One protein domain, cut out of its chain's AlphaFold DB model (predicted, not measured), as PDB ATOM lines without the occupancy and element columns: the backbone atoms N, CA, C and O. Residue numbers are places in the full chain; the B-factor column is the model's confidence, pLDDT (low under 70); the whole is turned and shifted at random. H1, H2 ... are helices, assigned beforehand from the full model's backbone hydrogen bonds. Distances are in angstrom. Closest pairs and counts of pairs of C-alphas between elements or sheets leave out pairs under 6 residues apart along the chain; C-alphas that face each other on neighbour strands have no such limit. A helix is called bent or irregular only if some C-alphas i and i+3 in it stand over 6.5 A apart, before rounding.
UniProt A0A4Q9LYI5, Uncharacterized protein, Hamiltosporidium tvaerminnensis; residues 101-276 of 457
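What this domain is: This is residues 101 to 276 of the 457 residues of an uncharacterized protein of Hamiltosporidium tvaerminnensis (UniProt A0A4Q9LYI5). A long hairpin of two helices, H7 and H8, runs most of the length of an elongated helical body, and H3 packs along part of it to make a staggered three-helix bundle, up and down. H6 runs along the hairpin on the side away from H3, H4 reaches H7 only at residues 212 to 216 and otherwise extends past that end of the hairpin, H2 lies beside the first turns of H7, short H1 is beside H3, and residues 238 to 243 stick out at the other end. The printed part has 176 residues with eight named helices, H1 to H8 in order, and no named strand; the class is all helix. It is compact, with a radius of gyration of the C-alphas of 17.5 A, and spans 59 by 31 by 29 A.

Where its parts are: H1, residues 101 to 107, begins at C-alpha 101 (-51.007, -19.050, -36.282). H2 is residues 111 to 119 and is only just irregular, with C-alphas 113 and 116 7.0 A apart. H3, residues 130 to 153, is 34.1 A long, and H4, residues 158 to 173, is 22.2 A. H5 is residues 183 to 186. H6, residues 191 to 203, is 19.1 A long and irregular, with C-alphas 192 and 195 7.4 A apart. H7, residues 212 to 236, is 36.5 A long and begins at C-alpha 212 (-56.064, -2.926, -24.233). H8, residues 249 to 273, is 36.3 A long and ends at C-alpha 273 (-47.581, -1.347, -27.613).

How they stand to each other: H7 is the hub, touching five helices. H7 and H8 form a helical hairpin at a shallow tilt of 5 degrees, opposite ways; their closest C-alphas, of Leu 222 and Phe 262, are 6.2 A apart. H3 touches H7 at Ser 144 and Asn 214, closest C-alphas 5.3 A, opposite ways at a shallow tilt of 19 degrees. H3 touches H8 at Cys 137 and Ile 265, closest C-alphas 7.1 A. H4 touches H7 with residues 165 to 172 alone, the closest C-alphas those of Tyr 172 and Phe 216, 6.5 A. H6 is near H4 and H8, and close but not clearly touching H7, with the closest C-alphas, of Lys 195 and Met 219, 7.8 A apart. H2 touches H7 at Leu 118 and Phe 213, closest C-alphas 6.6 A, and forms a helical hairpin with H3. H1 touches H3 at Gln 105 and Asn 146, closest C-alphas 6.6 A. H5 touches H7 at Pro 183 and Arg 230, closest C-alphas 5.9 A, and also touches H8. Every O i to N i+4 pair is within hydrogen-bond range in H3, H4 and H7; the counts are 20 of 21 in H8, 7 of 9 in H6, 2 of 5 in H2 with 5 of 6 O i to N i+3 pairs, and 1 of 3 in H1 with 1 of 4, while H5 is too short for such a pair.

The domain as a whole: The two C-alphas farthest apart, of Asn 155 and Lys 241, are 59.0 A apart. The printed part has no cut, and the link from H7 to H8, 12 residues, is long. The mean pLDDT of the printed part is 78.6; 42 residues are under 70, among them 101 to 107, 119 to 130 and 236 to 249.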
ATOM      1  N   PRO A 101     -50.795 -20.499 -36.436       34.91
ATOM      2  CA  PRO A 101     -51.007 -19.050 -36.282       34.91
ATOM      3  C   PRO A 101     -52.042 -18.433 -37.233       34.91
ATOM      4  O   PRO A 101     -52.647 -17.417 -36.902       34.91
ATOM      5  N   LEU A 102     -52.254 -19.054 -38.398       29.97
ATOM      6  CA  LEU A 102     -53.156 -18.582 -39.452       29.97
ATOM      7  C   LEU A 102     -54.647 -18.638 -39.080       29.97
ATOM      8  O   LEU A 102     -55.434 -17.886 -39.653       29.97
ATOM      9  N   GLU A 103     -55.059 -19.489 -38.135       42.09
ATOM     10  CA  GLU A 103     -56.480 -19.593 -37.760       42.09
ATOM     11  C   GLU A 103     -56.951 -18.367 -36.965       42.09
ATOM     12  O   GLU A 103     -58.024 -17.823 -37.226       42.09
ATOM     13  N   TRP A 104     -56.112 -17.853 -36.063       44.06
ATOM     14  CA  TRP A 104     -56.450 -16.716 -35.198       44.06
ATOM     15  C   TRP A 104     -56.678 -15.402 -35.960       44.06
ATOM     16  O   TRP A 104     -57.408 -14.544 -35.474       44.06
ATOM     17  N   GLN A 105     -56.122 -15.245 -37.164       46.56
ATOM     18  CA  GLN A 105     -56.353 -14.067 -38.017       46.56
ATOM     19  C   GLN A 105     -57.753 -14.029 -38.653       46.56
ATOM     20  O   GLN A 105     -58.167 -12.983 -39.154       46.56
ATOM     21  N   LYS A 106     -58.472 -15.161 -38.670       51.75
ATOM     22  CA  LYS A 106     -59.830 -15.283 -39.232       51.75
ATOM     23  C   LYS A 106     -60.931 -15.349 -38.169       51.75
ATOM     24  O   LYS A 106     -62.101 -15.275 -38.522       51.75
ATOM     25  N   ILE A 107     -60.567 -15.519 -36.895       59.25
ATOM     26  CA  ILE A 107     -61.517 -15.725 -35.786       59.25
ATOM     27  C   ILE A 107     -61.990 -14.400 -35.169       59.25
ATOM     28  O   ILE A 107     -63.106 -14.345 -34.663       59.25
ATOM     29  N   PHE A 108     -61.177 -13.341 -35.217       70.50
ATOM     30  CA  PHE A 108     -61.510 -12.043 -34.626       70.50
ATOM     31  C   PHE A 108     -61.732 -10.986 -35.709       70.50
ATOM     32  O   PHE A 108     -60.788 -10.579 -36.387       70.50
ATOM     33  N   THR A 109     -62.978 -10.534 -35.859       75.62
ATOM     34  CA  THR A 109     -63.378  -9.490 -36.820       75.62
ATOM     35  C   THR A 109     -63.930  -8.239 -36.135       75.62
ATOM     36  O   THR A 109     -64.047  -7.192 -36.768       75.62
ATOM     37  N   HIS A 110     -64.230  -8.313 -34.836       83.19
ATOM     38  CA  HIS A 110     -64.774  -7.232 -34.017       83.19
ATOM     39  C   HIS A 110     -64.162  -7.239 -32.604       83.19
ATOM     40  O   HIS A 110     -63.791  -8.289 -32.082       83.19
ATOM     41  N   LEU A 111     -64.128  -6.088 -31.913       82.75
ATOM     42  CA  LEU A 111     -63.590  -6.032 -30.540       82.75
ATOM     43  C   LEU A 111     -64.394  -6.890 -29.554       82.75
ATOM     44  O   LEU A 111     -63.831  -7.403 -28.589       82.75
ATOM     45  N   LYS A 112     -65.689  -7.108 -29.818       83.00
ATOM     46  CA  LYS A 112     -66.532  -8.025 -29.035       83.00
ATOM     47  C   LYS A 112     -66.002  -9.466 -29.011       83.00
ATOM     48  O   LYS A 112     -66.267 -10.182 -28.053       83.00
ATOM     49  N   ASP A 113     -65.235  -9.874 -30.021       81.06
ATOM     50  CA  ASP A 113     -64.674 -11.225 -30.108       81.06
ATOM     51  C   ASP A 113     -63.431 -11.358 -29.200       81.06
ATOM     52  O   ASP A 113     -63.105 -12.447 -28.728       81.06
ATOM     53  N   LEU A 114     -62.783 -10.225 -28.889       82.50
ATOM     54  CA  LEU A 114     -61.700 -10.096 -27.912       82.50
ATOM     55  C   LEU A 114     -62.212  -9.829 -26.482       82.50
ATOM     56  O   LEU A 114     -61.495 -10.134 -25.530       82.50
ATOM     57  N   LEU A 115     -63.444  -9.323 -26.296       81.25
ATOM     58  CA  LEU A 115     -64.035  -9.034 -24.972       81.25
ATOM     59  C   LEU A 115     -63.897 -10.154 -23.926       81.25
ATOM     60  O   LEU A 115     -63.583  -9.814 -22.780       81.25
ATOM     61  N   PRO A 116     -64.060 -11.452 -24.259       81.94
ATOM     62  CA  PRO A 116     -63.830 -12.528 -23.301       81.94
ATOM     63  C   PRO A 116     -62.445 -12.458 -22.642       81.94
ATOM     64  O   PRO A 116     -62.341 -12.713 -21.447       81.94
ATOM     65  N   LEU A 117     -61.399 -12.027 -23.364       79.44
ATOM     66  CA  LEU A 117     -60.029 -11.908 -22.841       79.44
ATOM     67  C   LEU A 117     -59.926 -10.979 -21.624       79.44
ATOM     68  O   LEU A 117     -59.161 -11.293 -20.722       79.44
ATOM     69  N   LEU A 118     -60.715  -9.896 -21.559       79.00
ATOM     70  CA  LEU A 118     -60.776  -9.015 -20.378       79.00
ATOM     71  C   LEU A 118     -61.621  -9.599 -19.241       79.00
ATOM     72  O   LEU A 118     -61.476  -9.191 -18.096       79.00
ATOM     73  N   GLN A 119     -62.538 -10.519 -19.539       68.88
ATOM     74  CA  GLN A 119     -63.420 -11.130 -18.541       68.88
ATOM     75  C   GLN A 119     -62.756 -12.313 -17.816       68.88
ATOM     76  O   GLN A 119     -63.223 -12.713 -16.750       68.88
ATOM     77  N   TYR A 120     -61.668 -12.861 -18.365       66.94
ATOM     78  CA  TYR A 120     -60.977 -14.018 -17.805       66.94
ATOM     79  C   TYR A 120     -59.988 -13.687 -16.681       66.94
ATOM     80  O   TYR A 120     -58.970 -13.024 -16.881       66.94
ATOM     81  N   ASN A 121     -60.181 -14.349 -15.542       58.00
ATOM     82  CA  ASN A 121     -59.196 -14.432 -14.465       58.00
ATOM     83  C   ASN A 121     -58.267 -15.654 -14.653       58.00
ATOM     84  O   ASN A 121     -58.180 -16.515 -13.781       58.00
ATOM     85  N   TYR A 122     -57.587 -15.766 -15.802       59.06
ATOM     86  CA  TYR A 122     -56.613 -16.848 -16.021       59.06
ATOM     87  C   TYR A 122     -55.296 -16.605 -15.275       59.06
ATOM     88  O   TYR A 122     -54.740 -15.507 -15.337       59.06
ATOM     89  N   LEU A 123     -54.764 -17.671 -14.664       57.53
ATOM     90  CA  LEU A 123     -53.333 -17.819 -14.405       57.53
ATOM     91  C   LEU A 123     -52.709 -18.787 -15.418       57.53
ATOM     92  O   LEU A 123     -53.208 -19.884 -15.674       57.53
ATOM     93  N   PHE A 124     -51.583 -18.375 -15.982       65.56
ATOM     94  CA  PHE A 124     -50.795 -19.100 -16.966       65.56
ATOM     95  C   PHE A 124     -49.774 -20.034 -16.296       65.56
ATOM     96  O   PHE A 124     -48.561 -19.890 -16.469       65.56
ATOM     97  N   ASN A 125     -50.266 -21.032 -15.560       56.09
ATOM     98  CA  ASN A 125     -49.443 -21.963 -14.768       56.09
ATOM     99  C   ASN A 125     -48.411 -22.765 -15.594       56.09
ATOM    100  O   ASN A 125     -47.523 -23.400 -15.029       56.09
ATOM    101  N   SER A 126     -48.518 -22.766 -16.929       60.81
ATOM    102  CA  SER A 126     -47.656 -23.551 -17.816       60.81
ATOM    103  C   SER A 126     -46.410 -22.826 -18.333       60.81
ATOM    104  O   SER A 126     -45.555 -23.515 -18.868       60.81
ATOM    105  N   ILE A 127     -46.297 -21.492 -18.221       64.81
ATOM    106  CA  ILE A 127     -45.292 -20.630 -18.909       64.81
ATOM    107  C   ILE A 127     -43.810 -20.955 -18.580       64.81
ATOM    108  O   ILE A 127     -42.877 -20.393 -19.147       64.81
ATOM    109  N   THR A 128     -43.572 -21.894 -17.675       65.06
ATOM    110  CA  THR A 128     -42.286 -22.212 -17.040       65.06
ATOM    111  C   THR A 128     -41.299 -22.966 -17.937       65.06
ATOM    112  O   THR A 128     -40.158 -23.188 -17.535       65.06
ATOM    113  N   ASN A 129     -41.711 -23.353 -19.150       68.00
ATOM    114  CA  ASN A 129     -40.852 -23.971 -20.159       68.00
ATOM    115  C   ASN A 129     -40.882 -23.194 -21.488       68.00
ATOM    116  O   ASN A 129     -41.829 -22.469 -21.789       68.00
ATOM    117  N   THR A 130     -39.839 -23.370 -22.301       67.19
ATOM    118  CA  THR A 130     -39.628 -22.606 -23.540       67.19
ATOM    119  C   THR A 130     -40.739 -22.801 -24.574       67.19
ATOM    120  O   THR A 130     -41.136 -21.834 -25.222       67.19
ATOM    121  N   ASP A 131     -41.269 -24.018 -24.716       70.25
ATOM    122  CA  ASP A 131     -42.249 -24.353 -25.758       70.25
ATOM    123  C   ASP A 131     -43.605 -23.695 -25.480       70.25
ATOM    124  O   ASP A 131     -44.206 -23.063 -26.350       70.25
ATOM    125  N   THR A 132     -44.067 -23.773 -24.232       71.81
ATOM    126  CA  THR A 132     -45.292 -23.092 -23.792       71.81
ATOM    127  C   THR A 132     -45.131 -21.577 -23.806       71.81
ATOM    128  O   THR A 132     -46.039 -20.893 -24.270       71.81
ATOM    129  N   LEU A 133     -43.982 -21.039 -23.372       76.06
ATOM    130  CA  LEU A 133     -43.677 -19.615 -23.508       76.06
ATOM    131  C   LEU A 133     -43.790 -19.170 -24.970       76.06
ATOM    132  O   LEU A 133     -44.420 -18.156 -25.244       76.06
ATOM    133  N   TYR A 134     -43.228 -19.931 -25.910       76.44
ATOM    134  CA  TYR A 134     -43.293 -19.615 -27.336       76.44
ATOM    135  C   TYR A 134     -44.732 -19.580 -27.869       76.44
ATOM    136  O   TYR A 134     -45.104 -18.640 -28.574       76.44
ATOM    137  N   VAL A 135     -45.560 -20.562 -27.492       72.94
ATOM    138  CA  VAL A 135     -46.989 -20.592 -27.848       72.94
ATOM    139  C   VAL A 135     -47.727 -19.389 -27.257       72.94
ATOM    140  O   VAL A 135     -48.445 -18.705 -27.984       72.94
ATOM    141  N   HIS A 136     -47.515 -19.072 -25.977       76.75
ATOM    142  CA  HIS A 136     -48.159 -17.925 -25.330       76.75
ATOM    143  C   HIS A 136     -47.704 -16.588 -25.932       76.75
ATOM    144  O   HIS A 136     -48.544 -15.735 -26.204       76.75
ATOM    145  N   CYS A 137     -46.413 -16.426 -26.241       77.94
ATOM    146  CA  CYS A 137     -45.884 -15.252 -26.941       77.94
ATOM    147  C   CYS A 137     -46.482 -15.088 -28.349       77.94
ATOM    148  O   CYS A 137     -46.871 -13.980 -28.704       77.94
ATOM    149  N   ARG A 138     -46.634 -16.168 -29.132       77.06
ATOM    150  CA  ARG A 138     -47.328 -16.109 -30.436       77.06
ATOM    151  C   ARG A 138     -48.794 -15.697 -30.292       77.06
ATOM    152  O   ARG A 138     -49.268 -14.849 -31.044       77.06
ATOM    153  N   THR A 139     -49.516 -16.273 -29.331       74.38
ATOM    154  CA  THR A 139     -50.915 -15.905 -29.046       74.38
ATOM    155  C   THR A 139     -51.025 -14.428 -28.670       74.38
ATOM    156  O   THR A 139     -51.884 -13.713 -29.181       74.38
ATOM    157  N   PHE A 140     -50.107 -13.952 -27.832       78.69
ATOM    158  CA  PHE A 140     -49.993 -12.560 -27.421       78.69
ATOM    159  C   PHE A 140     -49.753 -11.617 -28.616       78.69
ATOM    160  O   PHE A 140     -50.483 -10.636 -28.776       78.69
ATOM    161  N   GLU A 141     -48.811 -11.939 -29.511       78.44
ATOM    162  CA  GLU A 141     -48.585 -11.180 -30.752       78.44
ATOM    163  C   GLU A 141     -49.818 -11.157 -31.670       78.44
ATOM    164  O   GLU A 141     -50.168 -10.098 -32.194       78.44
ATOM    165  N   ASN A 142     -50.519 -12.286 -31.818       80.06
ATOM    166  CA  ASN A 142     -51.743 -12.374 -32.619       80.06
ATOM    167  C   ASN A 142     -52.879 -11.499 -32.060       80.06
ATOM    168  O   ASN A 142     -53.594 -10.869 -32.837       80.06
ATOM    169  N   ILE A 143     -53.037 -11.420 -30.732       82.94
ATOM    170  CA  ILE A 143     -54.022 -10.530 -30.091       82.94
ATOM    171  C   ILE A 143     -53.711  -9.064 -30.424       82.94
ATOM    172  O   ILE A 143     -54.615  -8.337 -30.824       82.94
ATOM    173  N   SER A 144     -52.439  -8.657 -30.329       84.88
ATOM    174  CA  SER A 144     -52.002  -7.298 -30.688       84.88
ATOM    175  C   SER A 144     -52.303  -6.967 -32.153       84.88
ATOM    176  O   SER A 144     -52.900  -5.934 -32.450       84.88
ATOM    177  N   PHE A 145     -51.946  -7.870 -33.073       84.12
ATOM    178  CA  PHE A 145     -52.213  -7.689 -34.498       84.12
ATOM    179  C   PHE A 145     -53.714  -7.566 -34.792       84.12
ATOM    180  O   PHE A 145     -54.127  -6.653 -35.507       84.12
ATOM    181  N   ASN A 146     -54.530  -8.456 -34.222       83.88
ATOM    182  CA  ASN A 146     -55.970  -8.473 -34.454       83.88
ATOM    183  C   ASN A 146     -56.667  -7.240 -33.861       83.88
ATOM    184  O   ASN A 146     -57.484  -6.642 -34.552       83.88
ATOM    185  N   GLU A 147     -56.330  -6.801 -32.643       87.81
ATOM    186  CA  GLU A 147     -56.907  -5.577 -32.068       87.81
ATOM    187  C   GLU A 147     -56.587  -4.343 -32.933       87.81
ATOM    188  O   GLU A 147     -57.493  -3.577 -33.270       87.81
ATOM    189  N   ILE A 148     -55.323  -4.179 -33.351       86.44
ATOM    190  CA  ILE A 148     -54.895  -3.079 -34.233       86.44
ATOM    191  C   ILE A 148     -55.620  -3.143 -35.583       86.44
ATOM    192  O   ILE A 148     -56.057  -2.111 -36.092       86.44
ATOM    193  N   LYS A 149     -55.749  -4.338 -36.170       86.12
ATOM    194  CA  LYS A 149     -56.436  -4.541 -37.448       86.12
ATOM    195  C   LYS A 149     -57.917  -4.182 -37.343       86.12
ATOM    196  O   LYS A 149     -58.389  -3.349 -38.104       86.12
ATOM    197  N   ILE A 150     -58.634  -4.733 -36.364       87.19
ATOM    198  CA  ILE A 150     -60.067  -4.474 -36.157       87.19
ATOM    199  C   ILE A 150     -60.331  -2.971 -35.982       87.19
ATOM    200  O   ILE A 150     -61.285  -2.447 -36.553       87.19
ATOM    201  N   LYS A 151     -59.466  -2.258 -35.252       87.31
ATOM    202  CA  LYS A 151     -59.563  -0.801 -35.056       87.31
ATOM    203  C   LYS A 151     -59.326   0.038 -36.312       87.31
ATOM    204  O   LYS A 151     -59.790   1.171 -36.356       87.31
ATOM    205  N   LYS A 152     -58.613  -0.490 -37.310       85.38
ATOM    206  CA  LYS A 152     -58.421   0.153 -38.620       85.38
ATOM    207  C   LYS A 152     -59.526  -0.207 -39.608       85.38
ATOM    208  O   LYS A 152     -59.977   0.652 -40.354       85.38
ATOM    209  N   ASP A 153     -59.949  -1.467 -39.595       83.56
ATOM    210  CA  ASP A 153     -60.854  -2.043 -40.590       83.56
ATOM    211  C   ASP A 153     -62.342  -1.799 -40.258       83.56
ATOM    212  O   ASP A 153     -63.205  -2.026 -41.105       83.56
ATOM    213  N   THR A 154     -62.672  -1.361 -39.034       77.88
ATOM    214  CA  THR A 154     -64.062  -1.158 -38.589       77.88
ATOM    215  C   THR A 154     -64.305   0.236 -37.999       77.88
ATOM    216  O   THR A 154     -63.479   0.776 -37.266       77.88
ATOM    217  N   ASN A 155     -65.480   0.810 -38.284       79.38
ATOM    218  CA  ASN A 155     -65.920   2.116 -37.770       79.38
ATOM    219  C   ASN A 155     -66.381   2.022 -36.302       79.38
ATOM    220  O   ASN A 155     -67.563   2.178 -35.989       79.38
ATOM    221  N   ILE A 156     -65.447   1.734 -35.395       85.69
ATOM    222  CA  ILE A 156     -65.728   1.615 -33.960       85.69
ATOM    223  C   ILE A 156     -66.089   2.988 -33.396       85.69
ATOM    224  O   ILE A 156     -65.353   3.963 -33.546       85.69
ATOM    225  N   THR A 157     -67.219   3.074 -32.698       89.56
ATOM    226  CA  THR A 157     -67.637   4.344 -32.096       89.56
ATOM    227  C   THR A 157     -66.775   4.696 -30.882       89.56
ATOM    228  O   THR A 157     -66.441   3.834 -30.066       89.56
ATOM    229  N   LYS A 158     -66.511   5.992 -30.663       90.25
ATOM    230  CA  LYS A 158     -65.836   6.484 -29.445       90.25
ATOM    231  C   LYS A 158     -66.525   6.015 -28.151       90.25
ATOM    232  O   LYS A 158     -65.860   5.750 -27.155       90.25
ATOM    233  N   LYS A 159     -67.855   5.845 -28.179       92.50
ATOM    234  CA  LYS A 159     -68.660   5.300 -27.070       92.50
ATOM    235  C   LYS A 159     -68.353   3.825 -26.780       92.50
ATOM    236  O   LYS A 159     -68.395   3.414 -25.627       92.50
ATOM    237  N   GLU A 160     -68.055   3.029 -27.802       90.75
ATOM    238  CA  GLU A 160     -67.646   1.630 -27.649       90.75
ATOM    239  C   GLU A 160     -66.202   1.520 -27.145       90.75
ATOM    240  O   GLU A 160     -65.950   0.786 -26.193       90.75
ATOM    241  N   LEU A 161     -65.277   2.319 -27.695       91.81
ATOM    242  CA  LEU A 161     -63.902   2.404 -27.186       91.81
ATOM    243  C   LEU A 161     -63.866   2.806 -25.702       91.81
ATOM    244  O   LEU A 161     -63.150   2.183 -24.921       91.81
ATOM    245  N   GLN A 162     -64.681   3.785 -25.302       94.75
ATOM    246  CA  GLN A 162     -64.809   4.224 -23.912       94.75
ATOM    247  C   GLN A 162     -65.346   3.111 -22.990       94.75
ATOM    248  O   GLN A 162     -64.749   2.850 -21.950       94.75
ATOM    249  N   LYS A 163     -66.404   2.388 -23.389       93.25
ATOM    250  CA  LYS A 163     -66.916   1.230 -22.624       93.25
ATOM    251  C   LYS A 163     -65.871   0.125 -22.459       93.25
ATOM    252  O   LYS A 163     -65.761  -0.479 -21.394       93.25
ATOM    253  N   ASN A 164     -65.112  -0.152 -23.518       91.56
ATOM    254  CA  ASN A 164     -64.055  -1.158 -23.488       91.56
ATOM    255  C   ASN A 164     -62.891  -0.707 -22.588       91.56
ATOM    256  O   ASN A 164     -62.333  -1.529 -21.864       91.56
ATOM    257  N   TRP A 165     -62.576   0.594 -22.572       94.81
ATOM    258  CA  TRP A 165     -61.624   1.189 -21.634       94.81
ATOM    259  C   TRP A 165     -62.090   1.085 -20.177       94.81
ATOM    260  O   TRP A 165     -61.311   0.652 -19.340       94.81
ATOM    261  N   GLU A 166     -63.347   1.405 -19.864       94.81
ATOM    262  CA  GLU A 166     -63.911   1.289 -18.505       94.81
ATOM    263  C   GLU A 166     -63.905  -0.162 -17.995       94.81
ATOM    264  O   GLU A 166     -63.583  -0.431 -16.835       94.81
ATOM    265  N   LEU A 167     -64.211  -1.125 -18.873       93.00
ATOM    266  CA  LEU A 167     -64.090  -2.547 -18.553       93.00
ATOM    267  C   LEU A 167     -62.632  -2.952 -18.306       93.00
ATOM    268  O   LEU A 167     -62.365  -3.663 -17.335       93.00
ATOM    269  N   PHE A 168     -61.714  -2.511 -19.174       94.56
ATOM    270  CA  PHE A 168     -60.280  -2.736 -19.015       94.56
ATOM    271  C   PHE A 168     -59.772  -2.138 -17.704       94.56
ATOM    272  O   PHE A 168     -59.120  -2.857 -16.969       94.56
ATOM    273  N   ASP A 169     -60.094  -0.887 -17.380       95.19
ATOM    274  CA  ASP A 169     -59.609  -0.182 -16.189       95.19
ATOM    275  C   ASP A 169     -59.979  -0.936 -14.905       95.19
ATOM    276  O   ASP A 169     -59.108  -1.342 -14.128       95.19
ATOM    277  N   ARG A 170     -61.268  -1.286 -14.765       93.38
ATOM    278  CA  ARG A 170     -61.746  -2.138 -13.669       93.38
ATOM    279  C   ARG A 170     -60.977  -3.458 -13.607       93.38
ATOM    280  O   ARG A 170     -60.483  -3.823 -12.544       93.38
ATOM    281  N   LYS A 171     -60.839  -4.172 -14.729       90.88
ATOM    282  CA  LYS A 171     -60.182  -5.490 -14.760       90.88
ATOM    283  C   LYS A 171     -58.672  -5.425 -14.552       90.88
ATOM    284  O   LYS A 171     -58.097  -6.306 -13.922       90.88
ATOM    285  N   TYR A 172     -58.033  -4.366 -15.019       92.12
ATOM    286  CA  TYR A 172     -56.626  -4.079 -14.803       92.12
ATOM    287  C   TYR A 172     -56.357  -3.784 -13.323       92.12
ATOM    288  O   TYR A 172     -55.357  -4.247 -12.773       92.12
ATOM    289  N   SER A 173     -57.285  -3.095 -12.647       89.75
ATOM    290  CA  SER A 173     -57.225  -2.868 -11.199       89.75
ATOM    291  C   SER A 173     -57.191  -4.181 -10.400       89.75
ATOM    292  O   SER A 173     -56.443  -4.258  -9.427       89.75
ATOM    293  N   GLU A 174     -57.851  -5.245 -10.877       88.19
ATOM    294  CA  GLU A 174     -57.855  -6.581 -10.257       88.19
ATOM    295  C   GLU A 174     -56.528  -7.364 -10.419       88.19
ATOM    296  O   GLU A 174     -56.322  -8.348  -9.712       88.19
ATOM    297  N   ILE A 175     -55.610  -6.966 -11.317       86.56
ATOM    298  CA  ILE A 175     -54.340  -7.692 -11.545       86.56
ATOM    299  C   ILE A 175     -53.395  -7.520 -10.348       86.56
ATOM    300  O   ILE A 175     -52.968  -6.400 -10.047       86.56
ATOM    301  N   ASN A 176     -52.994  -8.617  -9.707       80.25
ATOM    302  CA  ASN A 176     -52.140  -8.588  -8.527       80.25
ATOM    303  C   ASN A 176     -50.654  -8.770  -8.882       80.25
ATOM    304  O   ASN A 176     -50.102  -9.860  -8.845       80.25
ATOM    305  N   ILE A 177     -49.983  -7.670  -9.223       74.69
ATOM    306  CA  ILE A 177     -48.509  -7.615  -9.364       74.69
ATOM    307  C   ILE A 177     -47.849  -7.075  -8.076       74.69
ATOM    308  O   ILE A 177     -46.630  -7.105  -7.926       74.69
ATOM    309  N   THR A 178     -48.666  -6.623  -7.124       61.59
ATOM    310  CA  THR A 178     -48.278  -5.909  -5.904       61.59
ATOM    311  C   THR A 178     -48.191  -6.795  -4.659       61.59
ATOM    312  O   THR A 178     -47.911  -6.278  -3.590       61.59
ATOM    313  N   ASP A 179     -48.394  -8.112  -4.734       57.44
ATOM    314  CA  ASP A 179     -48.128  -8.995  -3.589       57.44
ATOM    315  C   ASP A 179     -46.616  -9.026  -3.276       57.44
ATOM    316  O   ASP A 179     -45.823  -9.678  -3.958       57.44
ATOM    317  N   TYR A 180     -46.217  -8.415  -2.158       58.31
ATOM    318  CA  TYR A 180     -44.839  -8.360  -1.627       58.31
ATOM    319  C   TYR A 180     -44.243  -9.726  -1.230       58.31
ATOM    320  O   TYR A 180     -43.160  -9.797  -0.665       58.31
ATOM    321  N   ASN A 181     -44.926 -10.816  -1.585       59.31
ATOM    322  CA  ASN A 181     -44.542 -12.205  -1.365       59.31
ATOM    323  C   ASN A 181     -44.031 -12.886  -2.654       59.31
ATOM    324  O   ASN A 181     -43.973 -14.114  -2.715       59.31
ATOM    325  N   TYR A 182     -43.652 -12.125  -3.692       71.94
ATOM    326  CA  TYR A 182     -43.059 -12.653  -4.929       71.94
ATOM    327  C   TYR A 182     -41.522 -12.718  -4.914       71.94
ATOM    328  O   TYR A 182     -40.870 -11.681  -5.018       71.94
ATOM    329  N   PRO A 183     -40.900 -13.913  -4.936       70.00
ATOM    330  CA  PRO A 183     -39.441 -14.057  -4.892       70.00
ATOM    331  C   PRO A 183     -38.661 -13.305  -5.974       70.00
ATOM    332  O   PRO A 183     -37.514 -12.933  -5.745       70.00
ATOM    333  N   LEU A 184     -39.257 -13.044  -7.143       75.00
ATOM    334  CA  LEU A 184     -38.619 -12.257  -8.207       75.00
ATOM    335  C   LEU A 184     -38.389 -10.784  -7.825       75.00
ATOM    336  O   LEU A 184     -37.478 -10.169  -8.376       75.00
ATOM    337  N   LEU A 185     -39.123 -10.246  -6.844       70.19
ATOM    338  CA  LEU A 185     -38.927  -8.892  -6.308       70.19
ATOM    339  C   LEU A 185     -37.533  -8.727  -5.663       70.19
ATOM    340  O   LEU A 185     -36.971  -7.636  -5.670       70.19
ATOM    341  N   SER A 186     -36.914  -9.823  -5.195       63.94
ATOM    342  CA  SER A 186     -35.505  -9.828  -4.757       63.94
ATOM    343  C   SER A 186     -34.531  -9.449  -5.881       63.94
ATOM    344  O   SER A 186     -33.536  -8.750  -5.653       63.94
ATOM    345  N   LEU A 187     -34.823  -9.885  -7.110       69.75
ATOM    346  CA  LEU A 187     -34.006  -9.642  -8.294       69.75
ATOM    347  C   LEU A 187     -34.362  -8.303  -8.949       69.75
ATOM    348  O   LEU A 187     -33.453  -7.617  -9.407       69.75
ATOM    349  N   ILE A 188     -35.648  -7.930  -8.966       72.75
ATOM    350  CA  ILE A 188     -36.178  -6.744  -9.656       72.75
ATOM    351  C   ILE A 188     -37.210  -6.019  -8.748       72.75
ATOM    352  O   ILE A 188     -38.413  -6.251  -8.887       72.75
ATOM    353  N   PRO A 189     -36.792  -5.146  -7.812       67.31
ATOM    354  CA  PRO A 189     -37.700  -4.430  -6.901       67.31
ATOM    355  C   PRO A 189     -38.760  -3.573  -7.602       67.31
ATOM    356  O   PRO A 189     -39.921  -3.523  -7.185       67.31
ATOM    357  N   GLY A 190     -38.388  -2.946  -8.718       73.00
ATOM    358  CA  GLY A 190     -39.278  -2.145  -9.548       73.00
ATOM    359  C   GLY A 190     -40.451  -2.912 -10.178       73.00
ATOM    360  O   GLY A 190     -41.362  -2.275 -10.702       73.00
ATOM    361  N   ILE A 191     -40.528  -4.252 -10.056       78.56
ATOM    362  CA  ILE A 191     -41.757  -5.018 -10.367       78.56
ATOM    363  C   ILE A 191     -42.976  -4.416  -9.657       78.56
ATOM    364  O   ILE A 191     -44.041  -4.317 -10.265       78.56
ATOM    365  N   SER A 192     -42.803  -3.941  -8.419       74.50
ATOM    366  CA  SER A 192     -43.840  -3.244  -7.641       74.50
ATOM    367  C   SER A 192     -44.468  -2.040  -8.366       74.50
ATOM    368  O   SER A 192     -45.611  -1.683  -8.093       74.50
ATOM    369  N   MET A 193     -43.758  -1.430  -9.320       78.88
ATOM    370  CA  MET A 193     -44.231  -0.299 -10.124       78.88
ATOM    371  C   MET A 193     -44.740  -0.673 -11.510       78.88
ATOM    372  O   MET A 193     -45.357   0.161 -12.170       78.88
ATOM    373  N   LEU A 194     -44.494  -1.900 -11.973       86.19
ATOM    374  CA  LEU A 194     -44.754  -2.299 -13.354       86.19
ATOM    375  C   LEU A 194     -46.210  -2.024 -13.774       86.19
ATOM    376  O   LEU A 194     -46.454  -1.552 -14.881       86.19
ATOM    377  N   LYS A 195     -47.172  -2.272 -12.880       89.12
ATOM    378  CA  LYS A 195     -48.599  -2.014 -13.110       89.12
ATOM    379  C   LYS A 195     -48.897  -0.527 -13.350       89.12
ATOM    380  O   LYS A 195     -49.516  -0.181 -14.351       89.12
ATOM    381  N   GLU A 196     -48.411   0.356 -12.480       87.00
ATOM    382  CA  GLU A 196     -48.572   1.812 -12.627       87.00
ATOM    383  C   GLU A 196     -47.867   2.340 -13.883       87.00
ATOM    384  O   GLU A 196     -48.408   3.176 -14.604       87.00
ATOM    385  N   PHE A 197     -46.672   1.822 -14.165       88.94
ATOM    386  CA  PHE A 197     -45.849   2.187 -15.313       88.94
ATOM    387  C   PHE A 197     -46.528   1.850 -16.651       88.94
ATOM    388  O   PHE A 197     -46.679   2.726 -17.505       88.94
ATOM    389  N   ILE A 198     -47.001   0.609 -16.819       93.44
ATOM    390  CA  ILE A 198     -47.728   0.182 -18.022       93.44
ATOM    391  C   ILE A 198     -49.046   0.950 -18.165       93.44
ATOM    392  O   ILE A 198     -49.385   1.378 -19.269       93.44
ATOM    393  N   TYR A 199     -49.767   1.175 -17.061       93.62
ATOM    394  CA  TYR A 199     -50.994   1.966 -17.079       93.62
ATOM    395  C   TYR A 199     -50.738   3.412 -17.530       93.62
ATOM    396  O   TYR A 199     -51.436   3.894 -18.417       93.62
ATOM    397  N   LYS A 200     -49.694   4.076 -17.007       91.94
ATOM    398  CA  LYS A 200     -49.286   5.440 -17.395       91.94
ATOM    399  C   LYS A 200     -48.923   5.536 -18.882       91.94
ATOM    400  O   LYS A 200     -49.351   6.467 -19.564       91.94
ATOM    401  N   LEU A 201     -48.157   4.573 -19.403       93.06
ATOM    402  CA  LEU A 201     -47.823   4.509 -20.832       93.06
ATOM    403  C   LEU A 201     -49.079   4.374 -21.710       93.06
ATOM    404  O   LEU A 201     -49.154   4.973 -22.781       93.06
ATOM    405  N   LEU A 202     -50.074   3.615 -21.248       94.75
ATOM    406  CA  LEU A 202     -51.328   3.401 -21.965       94.75
ATOM    407  C   LEU A 202     -52.287   4.598 -21.854       94.75
ATOM    408  O   LEU A 202     -52.905   4.975 -22.847       94.75
ATOM    409  N   SER A 203     -52.387   5.241 -20.687       93.06
ATOM    410  CA  SER A 203     -53.250   6.411 -20.473       93.06
ATOM    411  C   SER A 203     -52.817   7.629 -21.290       93.06
ATOM    412  O   SER A 203     -53.663   8.433 -21.672       93.06
ATOM    413  N   ASN A 204     -51.522   7.738 -21.603       92.50
ATOM    414  CA  ASN A 204     -50.968   8.809 -22.435       92.50
ATOM    415  C   ASN A 204     -51.344   8.695 -23.927       92.50
ATOM    416  O   ASN A 204     -51.105   9.632 -24.684       92.50
ATOM    417  N   LYS A 205     -51.926   7.570 -24.362       93.12
ATOM    418  CA  LYS A 205     -52.402   7.354 -25.737       93.12
ATOM    419  C   LYS A 205     -53.879   7.716 -25.901       93.12
ATOM    420  O   LYS A 205     -54.656   7.634 -24.946       93.12
ATOM    421  N   SER A 206     -54.282   8.043 -27.130       92.38
ATOM    422  CA  SER A 206     -55.692   8.129 -27.545       92.38
ATOM    423  C   SER A 206     -56.400   6.772 -27.375       92.38
ATOM    424  O   SER A 206     -55.746   5.730 -27.373       92.38
ATOM    425  N   LEU A 207     -57.727   6.749 -27.203       90.50
ATOM    426  CA  LEU A 207     -58.478   5.495 -26.983       90.50
ATOM    427  C   LEU A 207     -58.340   4.526 -28.169       90.50
ATOM    428  O   LEU A 207     -58.304   3.306 -28.004       90.50
ATOM    429  N   GLU A 208     -58.223   5.104 -29.357       89.81
ATOM    430  CA  GLU A 208     -58.021   4.467 -30.646       89.81
ATOM    431  C   GLU A 208     -56.670   3.722 -30.691       89.81
ATOM    432  O   GLU A 208     -56.601   2.590 -31.163       89.81
ATOM    433  N   GLU A 209     -55.607   4.293 -30.114       89.69
ATOM    434  CA  GLU A 209     -54.257   3.705 -30.079       89.69
ATOM    435  C   GLU A 209     -54.011   2.686 -28.950       89.69
ATOM    436  O   GLU A 209     -53.011   1.964 -28.979       89.69
ATOM    437  N   ARG A 210     -54.861   2.638 -27.917       92.06
ATOM    438  CA  ARG A 210     -54.641   1.791 -26.727       92.06
ATOM    439  C   ARG A 210     -54.916   0.320 -27.020       92.06
ATOM    440  O   ARG A 210     -56.075  -0.057 -27.130       92.06
ATOM    441  N   ASN A 211     -53.884  -0.515 -27.074       91.00
ATOM    442  CA  ASN A 211     -53.990  -1.957 -27.339       91.00
ATOM    443  C   ASN A 211     -54.398  -2.757 -26.073       91.00
ATOM    444  O   ASN A 211     -53.587  -3.462 -25.466       91.00
ATOM    445  N   ILE A 212     -55.625  -2.545 -25.588       93.00
ATOM    446  CA  ILE A 212     -56.064  -2.926 -24.233       93.00
ATOM    447  C   ILE A 212     -56.134  -4.442 -24.006       93.00
ATOM    448  O   ILE A 212     -55.807  -4.906 -22.910       93.00
ATOM    449  N   PHE A 213     -56.520  -5.227 -25.017       89.88
ATOM    450  CA  PHE A 213     -56.647  -6.682 -24.900       89.88
ATOM    451  C   PHE A 213     -55.271  -7.324 -24.816       89.88
ATOM    452  O   PHE A 213     -55.046  -8.208 -23.985       89.88
ATOM    453  N   ASN A 214     -54.329  -6.833 -25.626       89.19
ATOM    454  CA  ASN A 214     -52.942  -7.249 -25.521       89.19
ATOM    455  C   ASN A 214     -52.372  -6.881 -24.141       89.19
ATOM    456  O   ASN A 214     -51.955  -7.779 -23.413       89.19
ATOM    457  N   ILE A 215     -52.430  -5.608 -23.726       93.62
ATOM    458  CA  ILE A 215     -51.875  -5.174 -22.431       93.62
ATOM    459  C   ILE A 215     -52.432  -5.991 -21.256       93.62
ATOM    460  O   ILE A 215     -51.652  -6.422 -20.403       93.62
ATOM    461  N   PHE A 216     -53.742  -6.255 -21.216       91.50
ATOM    462  CA  PHE A 216     -54.340  -7.070 -20.157       91.50
ATOM    463  C   PHE A 216     -53.749  -8.486 -20.118       91.50
ATOM    464  O   PHE A 216     -53.229  -8.905 -19.082       91.50
ATOM    465  N   VAL A 217     -53.754  -9.202 -21.249       87.69
ATOM    466  CA  VAL A 217     -53.240 -10.581 -21.332       87.69
ATOM    467  C   VAL A 217     -51.764 -10.653 -20.938       87.69
ATOM    468  O   VAL A 217     -51.379 -11.525 -20.159       87.69
ATOM    469  N   GLY A 218     -50.945  -9.708 -21.399       89.56
ATOM    470  CA  GLY A 218     -49.521  -9.657 -21.061       89.56
ATOM    471  C   GLY A 218     -49.274  -9.433 -19.569       89.56
ATOM    472  O   GLY A 218     -48.408 -10.078 -18.981       89.56
ATOM    473  N   MET A 219     -50.081  -8.589 -18.925       90.94
ATOM    474  CA  MET A 219     -49.984  -8.365 -17.481       90.94
ATOM    475  C   MET A 219     -50.481  -9.568 -16.665       90.94
ATOM    476  O   MET A 219     -49.842  -9.904 -15.668       90.94
ATOM    477  N   LYS A 220     -51.513 -10.298 -17.121       87.06
ATOM    478  CA  LYS A 220     -51.907 -11.594 -16.526       87.06
ATOM    479  C   LYS A 220     -50.804 -12.655 -16.669       87.06
ATOM    480  O   LYS A 220     -50.574 -13.426 -15.739       87.06
ATOM    481  N   MET A 221     -50.072 -12.693 -17.788       87.12
ATOM    482  CA  MET A 221     -48.909 -13.585 -17.950       87.12
ATOM    483  C   MET A 221     -47.787 -13.251 -16.952       87.12
ATOM    484  O   MET A 221     -47.197 -14.160 -16.367       87.12
ATOM    485  N   LEU A 222     -47.517 -11.962 -16.717       89.44
ATOM    486  CA  LEU A 222     -46.497 -11.504 -15.764       89.44
ATOM    487  C   LEU A 222     -46.904 -11.798 -14.308       89.44
ATOM    488  O   LEU A 222     -46.112 -12.386 -13.573       89.44
ATOM    489  N   GLU A 223     -48.149 -11.506 -13.921       87.38
ATOM    490  CA  GLU A 223     -48.753 -11.929 -12.642       87.38
ATOM    491  C   GLU A 223     -48.617 -13.445 -12.415       87.38
ATOM    492  O   GLU A 223     -48.218 -13.889 -11.340       87.38
ATOM    493  N   SER A 224     -48.867 -14.253 -13.447       83.44
ATOM    494  CA  SER A 224     -48.793 -15.716 -13.346       83.44
ATOM    495  C   SER A 224     -47.385 -16.220 -13.022       83.44
ATOM    496  O   SER A 224     -47.223 -17.124 -12.204       83.44
ATOM    497  N   ILE A 225     -46.350 -15.617 -13.616       85.12
ATOM    498  CA  ILE A 225     -44.946 -15.949 -13.316       85.12
ATOM    499  C   ILE A 225     -44.591 -15.564 -11.880       85.12
ATOM    500  O   ILE A 225     -43.848 -16.288 -11.212       85.12
ATOM    501  N   LEU A 226     -45.115 -14.439 -11.395       83.00
ATOM    502  CA  LEU A 226     -44.906 -13.976 -10.028       83.00
ATOM    503  C   LEU A 226     -45.544 -14.942  -9.017       83.00
ATOM    504  O   LEU A 226     -44.845 -15.440  -8.128       83.00
ATOM    505  N   VAL A 227     -46.820 -15.298  -9.209       79.88
ATOM    506  CA  VAL A 227     -47.542 -16.276  -8.374       79.88
ATOM    507  C   VAL A 227     -46.858 -17.640  -8.388       79.88
ATOM    508  O   VAL A 227     -46.548 -18.171  -7.323       79.88
ATOM    509  N   PHE A 228     -46.515 -18.170  -9.560       77.12
ATOM    510  CA  PHE A 228     -45.846 -19.466  -9.655       77.12
ATOM    511  C   PHE A 228     -44.435 -19.459  -9.027       77.12
ATOM    512  O   PHE A 228     -44.001 -20.442  -8.424       77.12
ATOM    513  N   SER A 229     -43.716 -18.330  -9.087       75.69
ATOM    514  CA  SER A 229     -42.435 -18.174  -8.380       75.69
ATOM    515  C   SER A 229     -42.603 -18.254  -6.859       75.69
ATOM    516  O   SER A 229     -41.770 -18.865  -6.190       75.69
ATOM    517  N   ARG A 230     -43.682 -17.674  -6.316       76.06
ATOM    518  CA  ARG A 230     -44.043 -17.776  -4.892       76.06
ATOM    519  C   ARG A 230     -44.388 -19.212  -4.503       76.06
ATOM    520  O   ARG A 230     -43.870 -19.698  -3.503       76.06
ATOM    521  N   GLU A 231     -45.204 -19.899  -5.300       75.62
ATOM    522  CA  GLU A 231     -45.600 -21.293  -5.053       75.62
ATOM    523  C   GLU A 231     -44.397 -22.243  -5.013       75.62
ATOM    524  O   GLU A 231     -44.283 -23.044  -4.085       75.62
ATOM    525  N   ILE A 232     -43.446 -22.115  -5.949       71.94
ATOM    526  CA  ILE A 232     -42.212 -22.913  -5.914       71.94
ATOM    527  C   ILE A 232     -41.411 -22.668  -4.632       71.94
ATOM    528  O   ILE A 232     -40.928 -23.629  -4.033       71.94
ATOM    529  N   ILE A 233     -41.250 -21.414  -4.196       66.94
ATOM    530  CA  ILE A 233     -40.515 -21.144  -2.954       66.94
ATOM    531  C   ILE A 233     -41.267 -21.667  -1.735       66.94
ATOM    532  O   ILE A 233     -40.624 -22.237  -0.861       66.94
ATOM    533  N   PHE A 234     -42.596 -21.576  -1.695       69.62
ATOM    534  CA  PHE A 234     -43.379 -22.179  -0.618       69.62
ATOM    535  C   PHE A 234     -43.183 -23.705  -0.556       69.62
ATOM    536  O   PHE A 234     -42.940 -24.248   0.515       69.62
ATOM    537  N   VAL A 235     -43.173 -24.404  -1.696       70.69
ATOM    538  CA  VAL A 235     -42.892 -25.855  -1.743       70.69
ATOM    539  C   VAL A 235     -41.464 -26.195  -1.287       70.69
ATOM    540  O   VAL A 235     -41.247 -27.241  -0.678       70.69
ATOM    541  N   LEU A 236     -40.483 -25.334  -1.573       66.88
ATOM    542  CA  LEU A 236     -39.072 -25.557  -1.226       66.88
ATOM    543  C   LEU A 236     -38.684 -25.038   0.172       66.88
ATOM    544  O   LEU A 236     -37.643 -25.432   0.695       66.88
ATOM    545  N   ASN A 237     -39.501 -24.177   0.781       65.12
ATOM    546  CA  ASN A 237     -39.279 -23.557   2.088       65.12
ATOM    547  C   ASN A 237     -40.618 -23.341   2.843       65.12
ATOM    548  O   ASN A 237     -40.955 -22.205   3.181       65.12
ATOM    549  N   PRO A 238     -41.396 -24.407   3.133       63.94
ATOM    550  CA  PRO A 238     -42.795 -24.311   3.591       63.94
ATOM    551  C   PRO A 238     -42.995 -23.725   4.996       63.94
ATOM    552  O   PRO A 238     -44.126 -23.562   5.435       63.94
ATOM    553  N   ASN A 239     -41.907 -23.430   5.710       62.91
ATOM    554  CA  ASN A 239     -41.919 -22.790   7.026       62.91
ATOM    555  C   ASN A 239     -41.028 -21.535   7.065       62.91
ATOM    556  O   ASN A 239     -40.640 -21.116   8.149       62.91
ATOM    557  N   HIS A 240     -40.604 -21.019   5.904       62.28
ATOM    558  CA  HIS A 240     -39.714 -19.861   5.775       62.28
ATOM    559  C   HIS A 240     -38.387 -19.944   6.564       62.28
ATOM    560  O   HIS A 240     -37.731 -18.933   6.743       62.28
ATOM    561  N   LYS A 241     -37.923 -21.131   6.986       59.00
ATOM    562  CA  LYS A 241     -36.751 -21.303   7.878       59.00
ATOM    563  C   LYS A 241     -35.383 -21.155   7.201       59.00
ATOM    564  O   LYS A 241     -34.362 -21.221   7.878       59.00
ATOM    565  N   ILE A 242     -35.340 -21.027   5.876       59.16
ATOM    566  CA  ILE A 242     -34.094 -20.945   5.100       59.16
ATOM    567  C   ILE A 242     -34.030 -19.609   4.357       59.16
ATOM    568  O   ILE A 242     -34.968 -19.260   3.643       59.16
ATOM    569  N   ASP A 243     -32.918 -18.876   4.481       60.50
ATOM    570  CA  ASP A 243     -32.699 -17.599   3.781       60.50
ATOM    571  C   ASP A 243     -32.701 -17.823   2.268       60.50
ATOM    572  O   ASP A 243     -31.734 -18.333   1.698       60.50
ATOM    573  N   ILE A 244     -33.795 -17.426   1.606       56.00
ATOM    574  CA  ILE A 244     -33.997 -17.639   0.167       56.00
ATOM    575  C   ILE A 244     -32.980 -16.877  -0.697       56.00
ATOM    576  O   ILE A 244     -32.750 -17.252  -1.846       56.00
ATOM    577  N   PHE A 245     -32.308 -15.865  -0.138       55.41
ATOM    578  CA  PHE A 245     -31.234 -15.118  -0.792       55.41
ATOM    579  C   PHE A 245     -29.885 -15.856  -0.659       55.41
ATOM    580  O   PHE A 245     -29.072 -15.825  -1.584       55.41
ATOM    581  N   ASN A 246     -29.666 -16.591   0.439       55.12
ATOM    582  CA  ASN A 246     -28.519 -17.497   0.604       55.12
ATOM    583  C   ASN A 246     -28.720 -18.877  -0.067       55.12
ATOM    584  O   ASN A 246     -27.735 -19.531  -0.410       55.12
ATOM    585  N   CYS A 247     -29.966 -19.293  -0.309       56.97
ATOM    586  CA  CYS A 247     -30.387 -20.660  -0.653       56.97
ATOM    587  C   CYS A 247     -29.697 -21.387  -1.825       56.97
ATOM    588  O   CYS A 247     -29.052 -20.810  -2.696       56.97
ATOM    589  N   ASP A 248     -29.922 -22.703  -1.833       57.22
ATOM    590  CA  ASP A 248     -29.584 -23.731  -2.826       57.22
ATOM    591  C   ASP A 248     -29.492 -23.259  -4.301       57.22
ATOM    592  O   ASP A 248     -30.384 -22.596  -4.843       57.22
ATOM    593  N   ARG A 249     -28.434 -23.715  -4.995       69.19
ATOM    594  CA  ARG A 249     -28.198 -23.569  -6.446       69.19
ATOM    595  C   ARG A 249     -29.430 -23.923  -7.297       69.19
ATOM    596  O   ARG A 249     -29.622 -23.334  -8.359       69.19
ATOM    597  N   ARG A 250     -30.274 -24.856  -6.850       71.62
ATOM    598  CA  ARG A 250     -31.523 -25.259  -7.509       71.62
ATOM    599  C   ARG A 250     -32.592 -24.164  -7.482       71.62
ATOM    600  O   ARG A 250     -33.144 -23.867  -8.537       71.62
ATOM    601  N   VAL A 251     -32.849 -23.546  -6.323       71.88
ATOM    602  CA  VAL A 251     -33.788 -22.408  -6.192       71.88
ATOM    603  C   VAL A 251     -33.307 -21.254  -7.069       71.88
ATOM    604  O   VAL A 251     -34.065 -20.713  -7.873       71.88
ATOM    605  N   LYS A 252     -32.007 -20.949  -6.976       73.06
ATOM    606  CA  LYS A 252     -31.334 -19.890  -7.737       73.06
ATOM    607  C   LYS A 252     -31.511 -20.059  -9.249       73.06
ATOM    608  O   LYS A 252     -31.923 -19.119  -9.924       73.06
ATOM    609  N   ASN A 253     -31.286 -21.265  -9.774       77.62
ATOM    610  CA  ASN A 253     -31.494 -21.561 -11.193       77.62
ATOM    611  C   ASN A 253     -32.954 -21.336 -11.631       77.62
ATOM    612  O   ASN A 253     -33.180 -20.741 -12.679       77.62
ATOM    613  N   ILE A 254     -33.941 -21.764 -10.832       77.38
ATOM    614  CA  ILE A 254     -35.367 -21.594 -11.167       77.38
ATOM    615  C   ILE A 254     -35.740 -20.106 -11.235       77.38
ATOM    616  O   ILE A 254     -36.333 -19.670 -12.221       77.38
ATOM    617  N   LEU A 255     -35.333 -19.307 -10.240       78.19
ATOM    618  CA  LEU A 255     -35.573 -17.859 -10.247       78.19
ATOM    619  C   LEU A 255     -34.899 -17.167 -11.440       78.19
ATOM    620  O   LEU A 255     -35.485 -16.263 -12.031       78.19
ATOM    621  N   ILE A 256     -33.697 -17.601 -11.833       79.81
ATOM    622  CA  ILE A 256     -33.000 -17.074 -13.015       79.81
ATOM    623  C   ILE A 256     -33.779 -17.369 -14.302       79.81
ATOM    624  O   ILE A 256     -33.909 -16.465 -15.130       79.81
ATOM    625  N   GLU A 257     -34.323 -18.578 -14.480       82.25
ATOM    626  CA  GLU A 257     -35.153 -18.887 -15.652       82.25
ATOM    627  C   GLU A 257     -36.470 -18.099 -15.633       82.25
ATOM    628  O   GLU A 257     -36.776 -17.419 -16.610       82.25
ATOM    629  N   HIS A 258     -37.195 -18.066 -14.509       83.38
ATOM    630  CA  HIS A 258     -38.420 -17.264 -14.381       83.38
ATOM    631  C   HIS A 258     -38.174 -15.775 -14.670       83.38
ATOM    632  O   HIS A 258     -38.979 -15.134 -15.342       83.38
ATOM    633  N   LYS A 259     -37.028 -15.230 -14.243       85.69
ATOM    634  CA  LYS A 259     -36.607 -13.858 -14.549       85.69
ATOM    635  C   LYS A 259     -36.383 -13.635 -16.053       85.69
ATOM    636  O   LYS A 259     -36.794 -12.602 -16.577       85.69
ATOM    637  N   LYS A 260     -35.754 -14.577 -16.774       86.31
ATOM    638  CA  LYS A 260     -35.611 -14.486 -18.246       86.31
ATOM    639  C   LYS A 260     -36.976 -14.491 -18.933       86.31
ATOM    640  O   LYS A 260     -37.208 -13.689 -19.831       86.31
ATOM    641  N   ILE A 261     -37.868 -15.377 -18.491       87.12
ATOM    642  CA  ILE A 261     -39.231 -15.518 -19.015       87.12
ATOM    643  C   ILE A 261     -40.026 -14.218 -18.787       87.12
ATOM    644  O   ILE A 261     -40.610 -13.679 -19.727       87.12
ATOM    645  N   PHE A 262     -39.957 -13.656 -17.574       89.31
ATOM    646  CA  PHE A 262     -40.531 -12.354 -17.221       89.31
ATOM    647  C   PHE A 262     -40.034 -11.239 -18.154       89.31
ATOM    648  O   PHE A 262     -40.845 -10.549 -18.773       89.31
ATOM    649  N   PHE A 263     -38.715 -11.090 -18.331       89.19
ATOM    650  CA  PHE A 263     -38.166 -10.065 -19.227       89.19
ATOM    651  C   PHE A 263     -38.506 -10.310 -20.701       89.19
ATOM    652  O   PHE A 263     -38.661  -9.341 -21.439       89.19
ATOM    653  N   ALA A 264     -38.633 -11.562 -21.151       88.81
ATOM    654  CA  ALA A 264     -39.058 -11.873 -22.515       88.81
ATOM    655  C   ALA A 264     -40.481 -11.359 -22.785       88.81
ATOM    656  O   ALA A 264     -40.691 -10.633 -23.755       88.81
ATOM    657  N   ILE A 265     -41.429 -11.655 -21.892       89.50
ATOM    658  CA  ILE A 265     -42.818 -11.186 -22.007       89.50
ATOM    659  C   ILE A 265     -42.887  -9.664 -21.879       89.50
ATOM    660  O   ILE A 265     -43.528  -9.018 -22.704       89.50
ATOM    661  N   LEU A 266     -42.170  -9.082 -20.912       92.00
ATOM    662  CA  LEU A 266     -42.111  -7.632 -20.732       92.00
ATOM    663  C   LEU A 266     -41.565  -6.922 -21.982       92.00
ATOM    664  O   LEU A 266     -42.147  -5.936 -22.417       92.00
ATOM    665  N   LYS A 267     -40.497  -7.435 -22.611       91.06
ATOM    666  CA  LYS A 267     -39.952  -6.865 -23.856       91.06
ATOM    667  C   LYS A 267     -40.966  -6.884 -24.997       91.06
ATOM    668  O   LYS A 267     -41.110  -5.866 -25.667       91.06
ATOM    669  N   ILE A 268     -41.692  -7.989 -25.195       88.06
ATOM    670  CA  ILE A 268     -42.725  -8.072 -26.244       88.06
ATOM    671  C   ILE A 268     -43.888  -7.124 -25.913       88.06
ATOM    672  O   ILE A 268     -44.333  -6.383 -26.784       88.06
ATOM    673  N   LEU A 269     -44.339  -7.086 -24.654       92.19
ATOM    674  CA  LEU A 269     -45.396  -6.180 -24.196       92.19
ATOM    675  C   LEU A 269     -45.014  -4.718 -24.445       92.19
ATOM    676  O   LEU A 269     -45.829  -3.950 -24.941       92.19
ATOM    677  N   LEU A 270     -43.773  -4.328 -24.169       93.19
ATOM    678  CA  LEU A 270     -43.333  -2.955 -24.387       93.19
ATOM    679  C   LEU A 270     -43.170  -2.628 -25.876       93.19
ATOM    680  O   LEU A 270     -43.781  -1.678 -26.359       93.19
ATOM    681  N   ALA A 271     -42.427  -3.453 -26.616       90.12
ATOM    682  CA  ALA A 271     -42.100  -3.225 -28.025       90.12
ATOM    683  C   ALA A 271     -43.309  -3.251 -28.977       90.12
ATOM    684  O   ALA A 271     -43.273  -2.621 -30.031       90.12
ATOM    685  N   LYS A 272     -44.381  -3.980 -28.635       87.31
ATOM    686  CA  LYS A 272     -45.592  -4.063 -29.473       87.31
ATOM    687  C   LYS A 272     -46.601  -2.945 -29.215       87.31
ATOM    688  O   LYS A 272     -47.449  -2.716 -30.071       87.31
ATOM    689  N   ASN A 273     -46.544  -2.287 -28.056       90.44
ATOM    690  CA  ASN A 273     -47.581  -1.347 -27.613       90.44
ATOM    691  C   ASN A 273     -47.099   0.101 -27.497       90.44
ATOM    692  O   ASN A 273     -47.916   1.023 -27.565       90.44
ATOM    693  N   PHE A 274     -45.793   0.319 -27.322       91.62
ATOM    694  CA  PHE A 274     -45.229   1.630 -27.015       91.62
ATOM    695  C   PHE A 274     -43.992   1.918 -27.872       91.62
ATOM    696  O   PHE A 274     -43.107   1.077 -28.025       91.62
ATOM    697  N   CYS A 275     -43.908   3.140 -28.399       89.62
ATOM    698  CA  CYS A 275     -42.784   3.613 -29.208       89.62
ATOM    699  C   CYS A 275     -41.622   4.073 -28.307       89.62
ATOM    700  O   CYS A 275     -41.321   5.261 -28.248       89.62
ATOM    701  N   LEU A 276     -41.030   3.148 -27.548       91.56
ATOM    702  CA  LEU A 276     -39.947   3.451 -26.603       91.56
ATOM    703  C   LEU A 276     -38.583   3.561 -27.302       91.56
ATOM    704  O   LEU A 276     -38.350   2.941 -28.342       91.56
TER     705      LEU A 276